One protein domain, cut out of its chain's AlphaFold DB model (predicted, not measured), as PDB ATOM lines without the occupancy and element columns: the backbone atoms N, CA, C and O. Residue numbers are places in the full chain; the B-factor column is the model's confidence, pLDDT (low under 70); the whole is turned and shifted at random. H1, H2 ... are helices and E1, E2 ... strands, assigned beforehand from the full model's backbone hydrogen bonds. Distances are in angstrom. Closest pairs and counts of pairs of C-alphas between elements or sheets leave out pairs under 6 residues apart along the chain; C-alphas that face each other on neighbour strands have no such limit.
ATOM      1  N   LEU A   8       8.077 -28.033 -28.139       97.25
ATOM      2  CA  LEU A   8       7.441 -26.931 -28.854       97.25
ATOM      3  C   LEU A   8       7.546 -25.648 -28.012       97.25
ATOM      4  O   LEU A   8       7.059 -25.592 -26.881       97.25
ATOM      5  N   ILE A   9       8.216 -24.629 -28.543       97.44
ATOM      6  CA  ILE A   9       8.518 -23.379 -27.828       97.44
ATOM      7  C   ILE A   9       7.868 -22.142 -28.451       97.44
ATOM      8  O   ILE A   9       7.823 -21.101 -27.799       97.44
ATOM      9  N   GLY A  10       7.353 -22.238 -29.680       97.19
ATOM     10  CA  GLY A  10       6.747 -21.105 -30.371       97.19
ATOM     11  C   GLY A  10       5.665 -21.513 -31.360       97.19
ATOM     12  O   GLY A  10       5.699 -22.603 -31.934       97.19
ATOM     13  N   ARG A  11       4.705 -20.604 -31.535       97.31
ATOM     14  CA  ARG A  11       3.600 -20.689 -32.489       97.31
ATOM     15  C   ARG A  11       3.243 -19.273 -32.926       97.31
ATOM     16  O   ARG A  11       2.491 -18.589 -32.233       97.31
ATOM     17  N   ASP A  12       3.763 -18.858 -34.072       98.00
ATOM     18  CA  ASP A  12       3.595 -17.504 -34.595       98.00
ATOM     19  C   ASP A  12       2.703 -17.512 -35.834       98.00
ATOM     20  O   ASP A  12       2.898 -18.310 -36.750       98.00
ATOM     21  N   PHE A  13       1.718 -16.616 -35.889       97.44
ATOM     22  CA  PHE A  13       0.908 -16.435 -37.092       97.44
ATOM     23  C   PHE A  13       1.743 -15.786 -38.202       97.44
ATOM     24  O   PHE A  13       2.398 -14.770 -37.973       97.44
ATOM     25  N   VAL A  14       1.693 -16.351 -39.411       97.06
ATOM     26  CA  VAL A  14       2.407 -15.833 -40.586       97.06
ATOM     27  C   VAL A  14       1.443 -15.066 -41.494       97.06
ATOM     28  O   VAL A  14       1.548 -13.849 -41.612       97.06
ATOM     29  N   SER A  15       0.507 -15.760 -42.151       95.38
ATOM     30  CA  SER A  15      -0.562 -15.174 -42.983       95.38
ATOM     31  C   SER A  15      -1.521 -16.263 -43.479       95.38
ATOM     32  O   SER A  15      -1.151 -17.430 -43.494       95.38
ATOM     33  N   TYR A  16      -2.741 -15.912 -43.911       95.00
ATOM     34  CA  TYR A  16      -3.685 -16.840 -44.573       95.00
ATOM     35  C   TYR A  16      -3.849 -18.204 -43.874       95.00
ATOM     36  O   TYR A  16      -3.791 -19.248 -44.518       95.00
ATOM     37  N   GLY A  17      -3.985 -18.207 -42.545       94.38
ATOM     38  CA  GLY A  17      -4.122 -19.443 -41.761       94.38
ATOM     39  C   GLY A  17      -2.831 -20.249 -41.575       94.38
ATOM     40  O   GLY A  17      -2.880 -21.325 -40.995       94.38
ATOM     41  N   HIS A  18      -1.684 -19.734 -42.021       98.00
ATOM     42  CA  HIS A  18      -0.386 -20.364 -41.823       98.00
ATOM     43  C   HIS A  18       0.264 -19.896 -40.528       98.00
ATOM     44  O   HIS A  18       0.253 -18.702 -40.202       98.00
ATOM     45  N   TYR A  19       0.888 -20.840 -39.835       98.44
ATOM     46  CA  TYR A  19       1.612 -20.623 -38.593       98.44
ATOM     47  C   TYR A  19       3.022 -21.190 -38.701       98.44
ATOM     48  O   TYR A  19       3.229 -22.264 -39.264       98.44
ATOM     49  N   ARG A  20       3.990 -20.479 -38.128       98.50
ATOM     50  CA  ARG A  20       5.324 -21.002 -37.859       98.50
ATOM     51  C   ARG A  20       5.297 -21.698 -36.506       98.50
ATOM     52  O   ARG A  20       4.956 -21.074 -35.501       98.50
ATOM     53  N   LEU A  21       5.665 -22.972 -36.490       98.50
ATOM     54  CA  LEU A  21       5.881 -23.745 -35.274       98.50
ATOM     55  C   LEU A  21       7.381 -23.846 -35.024       98.50
ATOM     56  O   LEU A  21       8.134 -24.181 -35.936       98.50
ATOM     57  N   THR A  22       7.792 -23.563 -33.793       98.38
ATOM     58  CA  THR A  22       9.202 -23.490 -33.404       98.38
ATOM     59  C   THR A  22       9.481 -24.523 -32.323       98.38
ATOM     60  O   THR A  22       8.809 -24.536 -31.289       98.38
ATOM     61  N   VAL A  23      10.479 -25.376 -32.542       97.88
ATOM     62  CA  VAL A  23      10.866 -26.473 -31.649       97.88
ATOM     63  C   VAL A  23      12.316 -26.306 -31.218       97.88
ATOM     64  O   VAL A  23      13.193 -26.100 -32.050       97.88
ATOM     65  N   GLU A  24      12.576 -26.445 -29.920       96.62
ATOM     66  CA  GLU A  24      13.921 -26.729 -29.413       96.62
ATOM     67  C   GLU A  24      14.146 -28.242 -29.513       96.62
ATOM     68  O   GLU A  24      13.370 -29.025 -28.956       96.62
ATOM     69  N   ASN A  25      15.153 -28.668 -30.272       93.12
ATOM     70  CA  ASN A  25      15.452 -30.077 -30.506       93.12
ATOM     71  C   ASN A  25      16.346 -30.667 -29.387       93.12
ATOM     72  O   ASN A  25      16.691 -30.014 -28.400       93.12
ATOM     73  N   SER A  26      16.756 -31.929 -29.533       91.44
ATOM     74  CA  SER A  26      17.589 -32.617 -28.536       91.44
ATOM     75  C   SER A  26      19.038 -32.116 -28.464       91.44
ATOM     76  O   SER A  26      19.718 -32.396 -27.475       91.44
ATOM     77  N   THR A  27      19.520 -31.375 -29.468       91.00
ATOM     78  CA  THR A  27      20.842 -30.725 -29.450       91.00
ATOM     79  C   THR A  27      20.789 -29.349 -28.774       91.00
ATOM     80  O   THR A  27      21.836 -28.789 -28.450       91.00
ATOM     81  N   GLY A  28      19.585 -28.839 -28.476       90.69
ATOM     82  CA  GLY A  28      19.355 -27.485 -27.967       90.69
ATOM     83  C   GLY A  28      19.282 -26.428 -29.072       90.69
ATOM     84  O   GLY A  28      19.259 -25.236 -28.774       90.69
ATOM     85  N   GLU A  29      19.261 -26.842 -30.339       93.88
ATOM     86  CA  GLU A  29      19.038 -25.947 -31.468       93.88
ATOM     87  C   GLU A  29      17.545 -25.681 -31.642       93.88
ATOM     88  O   GLU A  29      16.694 -26.541 -31.408       93.88
ATOM     89  N   THR A  30      17.231 -24.466 -32.078       96.31
ATOM     90  CA  THR A  30      15.871 -24.097 -32.453       96.31
ATOM     91  C   THR A  30      15.686 -24.308 -33.947       96.31
ATOM     92  O   THR A  30      16.442 -23.760 -34.745       96.31
ATOM     93  N   VAL A  31      14.667 -25.077 -34.310       96.94
ATOM     94  CA  VAL A  31      14.244 -25.313 -35.692       96.94
ATOM     95  C   VAL A  31      12.783 -24.919 -35.855       96.94
ATOM     96  O   VAL A  31      12.005 -24.988 -34.899       96.94
ATOM     97  N   ASP A  32      12.401 -24.499 -37.056       98.19
ATOM     98  CA  ASP A  32      11.031 -24.104 -37.354       98.19
ATOM     99  C   ASP A  32      10.524 -24.672 -38.679       98.19
ATOM    100  O   ASP A  32      11.291 -25.035 -39.572       98.19
ATOM    101  N   ALA A  33       9.201 -24.768 -38.777       98.25
ATOM    102  CA  ALA A  33       8.500 -25.106 -40.003       98.25
ATOM    103  C   ALA A  33       7.166 -24.355 -40.070       98.25
ATOM    104  O   ALA A  33       6.534 -24.074 -39.046       98.25
ATOM    105  N   VAL A  34       6.726 -24.038 -41.289       98.12
ATOM    106  CA  VAL A  34       5.438 -23.376 -41.533       98.12
ATOM    107  C   VAL A  34       4.390 -24.423 -41.878       98.12
ATOM    108  O   VAL A  34       4.556 -25.167 -42.841       98.12
ATOM    109  N   THR A  35       3.296 -24.448 -41.121       97.88
ATOM    110  CA  THR A  35       2.128 -25.292 -41.386       97.88
ATOM    111  C   THR A  35       0.915 -24.448 -41.759       97.88
ATOM    112  O   THR A  35       0.726 -23.353 -41.228       97.88
ATOM    113  N   GLY A  36       0.092 -24.963 -42.671       97.88
ATOM    114  CA  GLY A  36      -1.269 -24.479 -42.929       97.88
ATOM    115  C   GLY A  36      -2.339 -25.296 -42.194       97.88
ATOM    116  O   GLY A  36      -3.526 -25.120 -42.457       97.88
ATOM    117  N   ASP A  37      -1.932 -26.215 -41.316       98.00
ATOM    118  CA  ASP A  37      -2.838 -27.057 -40.540       98.00
ATOM    119  C   ASP A  37      -3.436 -26.272 -39.365       98.00
ATOM    120  O   ASP A  37      -2.884 -26.193 -38.264       98.00
ATOM    121  N   ILE A  38      -4.577 -25.641 -39.630       96.81
ATOM    122  CA  ILE A  38      -5.308 -24.844 -38.645       96.81
ATOM    123  C   ILE A  38      -5.904 -25.735 -37.543       96.81
ATOM    124  O   ILE A  38      -6.050 -25.265 -36.412       96.81
ATOM    125  N   ASP A  39      -6.231 -26.998 -37.839       98.00
ATOM    126  CA  ASP A  39      -6.786 -27.933 -36.853       98.00
ATOM    127  C   ASP A  39      -5.741 -28.248 -35.781       98.00
ATOM    128  O   ASP A  39      -5.968 -27.992 -34.595       98.00
ATOM    129  N   LEU A  40      -4.541 -28.647 -36.209       98.19
ATOM    130  CA  LEU A  40      -3.400 -28.875 -35.326       98.19
ATOM    131  C   LEU A  40      -3.100 -27.643 -34.459       98.19
ATOM    132  O   LEU A  40      -2.986 -27.736 -33.236       98.19
ATOM    133  N   VAL A  41      -3.023 -26.462 -35.080       97.62
ATOM    134  CA  VAL A  41      -2.762 -25.190 -34.384       97.62
ATOM    135  C   VAL A  41      -3.837 -24.879 -33.341       97.62
ATOM    136  O   VAL A  41      -3.510 -24.338 -32.280       97.62
ATOM    137  N   THR A  42      -5.097 -25.214 -33.617       97.50
ATOM    138  CA  THR A  42      -6.221 -25.007 -32.693       97.50
ATOM    139  C   THR A  42      -6.144 -25.972 -31.514       97.50
ATOM    140  O   THR A  42      -6.251 -25.534 -30.367       97.50
ATOM    141  N   ARG A  43      -5.865 -27.256 -31.770       98.44
ATOM    142  CA  ARG A  43      -5.720 -28.298 -30.742       98.44
ATOM    143  C   ARG A  43      -4.562 -28.030 -29.776       98.44
ATOM    144  O   ARG A  43      -4.671 -28.349 -28.595       98.44
ATOM    145  N   LEU A  44      -3.510 -27.325 -30.209       98.06
ATOM    146  CA  LEU A  44      -2.448 -26.826 -29.314       98.06
ATOM    147  C   LEU A  44      -2.960 -25.866 -28.222       98.06
ATOM    148  O   LEU A  44      -2.296 -25.681 -27.204       98.06
ATOM    149  N   SER A  45      -4.121 -25.237 -28.423       96.44
ATOM    150  CA  SER A  45      -4.805 -24.414 -27.417       96.44
ATOM    151  C   SER A  45      -5.965 -25.144 -26.728       96.44
ATOM    152  O   SER A  45      -6.706 -24.491 -25.995       96.44
ATOM    153  N   SER A  46      -6.172 -26.445 -26.971       97.75
ATOM    154  CA  SER A  46      -7.300 -27.178 -26.383       97.75
ATOM    155  C   SER A  46      -7.242 -27.124 -24.860       97.75
ATOM    156  O   SER A  46      -6.160 -27.176 -24.270       97.75
ATOM    157  N   GLU A  47      -8.400 -27.016 -24.212       98.06
ATOM    158  CA  GLU A  47      -8.512 -27.147 -22.757       98.06
ATOM    159  C   GLU A  47      -8.348 -28.610 -22.324       98.06
ATOM    160  O   GLU A  47      -7.818 -28.871 -21.238       98.06
ATOM    161  N   ASP A  48      -8.708 -29.560 -23.197       98.31
ATOM    162  CA  ASP A  48      -8.491 -30.983 -22.967       98.31
ATOM    163  C   ASP A  48      -6.988 -31.291 -22.991       98.31
ATOM    164  O   ASP A  48      -6.274 -31.050 -23.968       98.31
ATOM    165  N   GLN A  49      -6.485 -31.800 -21.866       97.94
ATOM    166  CA  GLN A  49      -5.061 -32.063 -21.700       97.94
ATOM    167  C   GLN A  49      -4.551 -33.113 -22.686       97.94
ATOM    168  O   GLN A  49      -3.455 -32.953 -23.219       97.94
ATOM    169  N   LYS A  50      -5.326 -34.174 -22.922       98.06
ATOM    170  CA  LYS A  50      -4.901 -35.274 -23.784       98.06
ATOM    171  C   LYS A  50      -4.814 -34.797 -25.229       98.06
ATOM    172  O   LYS A  50      -3.808 -35.040 -25.886       98.06
ATOM    173  N   GLU A  51      -5.827 -34.074 -25.696       98.38
ATOM    174  CA  GLU A  51      -5.834 -33.505 -27.043       98.38
ATOM    175  C   GLU A  51      -4.658 -32.545 -27.264       98.38
ATOM    176  O   GLU A  51      -3.991 -32.606 -28.300       98.38
ATOM    177  N   ARG A  52      -4.362 -31.696 -26.272       98.19
ATOM    178  CA  ARG A  52      -3.233 -30.763 -26.331       98.19
ATOM    179  C   ARG A  52      -1.884 -31.483 -26.366       98.19
ATOM    180  O   ARG A  52      -1.030 -31.110 -27.161       98.19
ATOM    181  N   GLU A  53      -1.688 -32.522 -25.555       97.94
ATOM    182  CA  GLU A  53      -0.451 -33.326 -25.548       97.94
ATOM    183  C   GLU A  53      -0.249 -34.106 -26.861       97.94
ATOM    184  O   GLU A  53       0.874 -34.209 -27.371       97.94
ATOM    185  N   GLU A  54      -1.333 -34.624 -27.444       98.25
ATOM    186  CA  GLU A  54      -1.317 -35.260 -28.766       98.25
ATOM    187  C   GLU A  54      -0.948 -34.246 -29.859       98.25
ATOM    188  O   GLU A  54      -0.066 -34.519 -30.674       98.25
ATOM    189  N   ALA A  55      -1.544 -33.051 -29.826       98.50
ATOM    190  CA  ALA A  55      -1.228 -31.965 -30.753       98.50
ATOM    191  C   ALA A  55       0.214 -31.453 -30.596       98.50
ATOM    192  O   ALA A  55       0.885 -31.191 -31.591       98.50
ATOM    193  N   GLU A  56       0.736 -31.344 -29.371       98.25
ATOM    194  CA  GLU A  56       2.142 -30.989 -29.134       98.25
ATOM    195  C   GLU A  56       3.090 -32.021 -29.757       98.25
ATOM    196  O   GLU A  56       4.073 -31.652 -30.403       98.25
ATOM    197  N   SER A  57       2.778 -33.310 -29.609       98.00
ATOM    198  CA  SER A  57       3.568 -34.400 -30.194       98.00
ATOM    199  C   SER A  57       3.532 -34.366 -31.725       98.00
ATOM    200  O   SER A  57       4.564 -34.512 -32.380       98.00
ATOM    201  N   GLU A  58       2.353 -34.134 -32.299       98.31
ATOM    202  CA  GLU A  58       2.138 -33.995 -33.741       98.31
ATOM    203  C   GLU A  58       2.889 -32.780 -34.316       98.31
ATOM    204  O   GLU A  58       3.636 -32.917 -35.285       98.31
ATOM    205  N   ALA A  59       2.794 -31.620 -33.660       98.38
ATOM    206  CA  ALA A  59       3.510 -30.394 -34.018       98.38
ATOM    207  C   ALA A  59       5.034 -30.566 -33.990       98.38
ATOM    208  O   ALA A  59       5.727 -30.135 -34.914       98.38
ATOM    209  N   ILE A  60       5.566 -31.214 -32.950       97.75
ATOM    210  CA  ILE A  60       7.000 -31.507 -32.846       97.75
ATOM    211  C   ILE A  60       7.448 -32.406 -34.001       97.75
ATOM    212  O   ILE A  60       8.431 -32.094 -34.674       97.75
ATOM    213  N   ASN A  61       6.720 -33.495 -34.260       97.69
ATOM    214  CA  ASN A  61       7.046 -34.421 -35.345       97.69
ATOM    215  C   ASN A  61       6.989 -33.736 -36.716       97.69
ATOM    216  O   ASN A  61       7.867 -33.956 -37.552       97.69
ATOM    217  N   PHE A  62       6.003 -32.863 -36.934       97.81
ATOM    218  CA  PHE A  62       5.907 -32.058 -38.145       97.81
ATOM    219  C   PHE A  62       7.157 -31.186 -38.339       97.81
ATOM    220  O   PHE A  62       7.817 -31.291 -39.372       97.81
ATOM    221  N   VAL A  63       7.538 -30.387 -37.334       97.88
ATOM    222  CA  VAL A  63       8.699 -29.487 -37.443       97.88
ATOM    223  C   VAL A  63       9.993 -30.261 -37.683       97.88
ATOM    224  O   VAL A  63      10.791 -29.856 -38.527       97.88
ATOM    225  N   LEU A  64      10.199 -31.376 -36.975       95.62
ATOM    226  CA  LEU A  64      11.407 -32.191 -37.115       95.62
ATOM    227  C   LEU A  64      11.478 -32.917 -38.465       95.62
ATOM    228  O   LEU A  64      12.558 -33.007 -39.039       95.62
ATOM    229  N   SER A  65      10.350 -33.394 -39.000       95.75
ATOM    230  CA  SER A  65      10.320 -34.053 -40.317       95.75
ATOM    231  C   SER A  65      10.529 -33.085 -41.487       95.75
ATOM    232  O   SER A  65      10.950 -33.506 -42.561       95.75
ATOM    233  N   ALA A  66      10.298 -31.787 -41.279       94.00
ATOM    234  CA  ALA A  66      10.568 -30.751 -42.272       94.00
ATOM    235  C   ALA A  66      12.063 -30.396 -42.424       94.00
ATOM    236  O   ALA A  66      12.412 -29.695 -43.373       94.00
ATOM    237  N   GLN A  67      12.943 -30.853 -41.520       81.12
ATOM    238  CA  GLN A  67      14.369 -30.482 -41.521       81.12
ATOM    239  C   GLN A  67      15.247 -31.302 -42.489       81.12
ATOM    240  O   GLN A  67      16.406 -30.938 -42.690       81.12
TER     241      GLN A  67
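This is residues 8 to 67 of the 68 residues of an uncharacterized protein of Bacteroides graminisolvens (UniProt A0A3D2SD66). Picture a twisted sheet of three strands with one long helix, H2, crossing one of its faces; the other face is bare. The half of H2 toward its last residues covers the sheet, while its first residues reach past the strands and meet the short helix H1, which only grazes the sheet. The printed part has 60 residues, with three named strands and then two named helices in the order E1, E2, E3, H1, H2; the class is mixed, helices and strands. The sheet's order is E1, E2, E3, antiparallel throughout. The whole is compact, with a radius of gyration of the C-alphas of 11.0 A, and rounded, spanning 30 by 27 by 16 A.

Find C-alpha 8 at (7.441, -26.931, -28.854); from there E1 runs 20.0 A through residues 8 to 15. E2, residues 18 to 24, is also 20.0 A long, and E3, residues 30 to 35, is 16.4 A. Next look for H1 at residues 38 to 43, beginning at C-alpha 38 at (-5.308, -24.844, -38.645). H2, residues 49 to 65, runs 24.2 A and ends at C-alpha 65 at (10.320, -34.053, -40.317).

Start with the sheet, a meander, each strand the antiparallel neighbour of the one before. In the hairpin of E1 and E2, look at N 12 and O 20, within hydrogen-bond range at 2.9 A. In the hairpin of E2 and E3, N 23 and O 31 are 2.8 A apart. The sheet is strongly twisted, but only just, with C-alphas up to 4.4 A off its best plane. H2 is on one face of it, two layers, at a height over the sheet of 9.9 A. On the local plane it runs across the strands, at 82 degrees to E3. It lies over E3, and only just over E1 and E2, with 3 of its C-alphas falling on each. The closest C-alphas of E3 and H2 are those of Ala 33 and Val 63, 5.1 A apart. H1 only grazes the sheet, with residues 38 to 41. H1 and H2, a helical hairpin, touch at Arg 43 and Arg 52, their closest C-alphas, 5.6 A apart; they run opposite ways at a steep tilt of 45 degrees. In H1 and H2 every O i to N i+4 pair is within hydrogen-bond range.

The two C-alphas farthest apart, those of Tyr 16 and Thr 27, are separated by 32.0 A. The printed part has no cut, and its four links between named elements are tight. The mean pLDDT of the printed part is 96.8, and no printed residue is under 70.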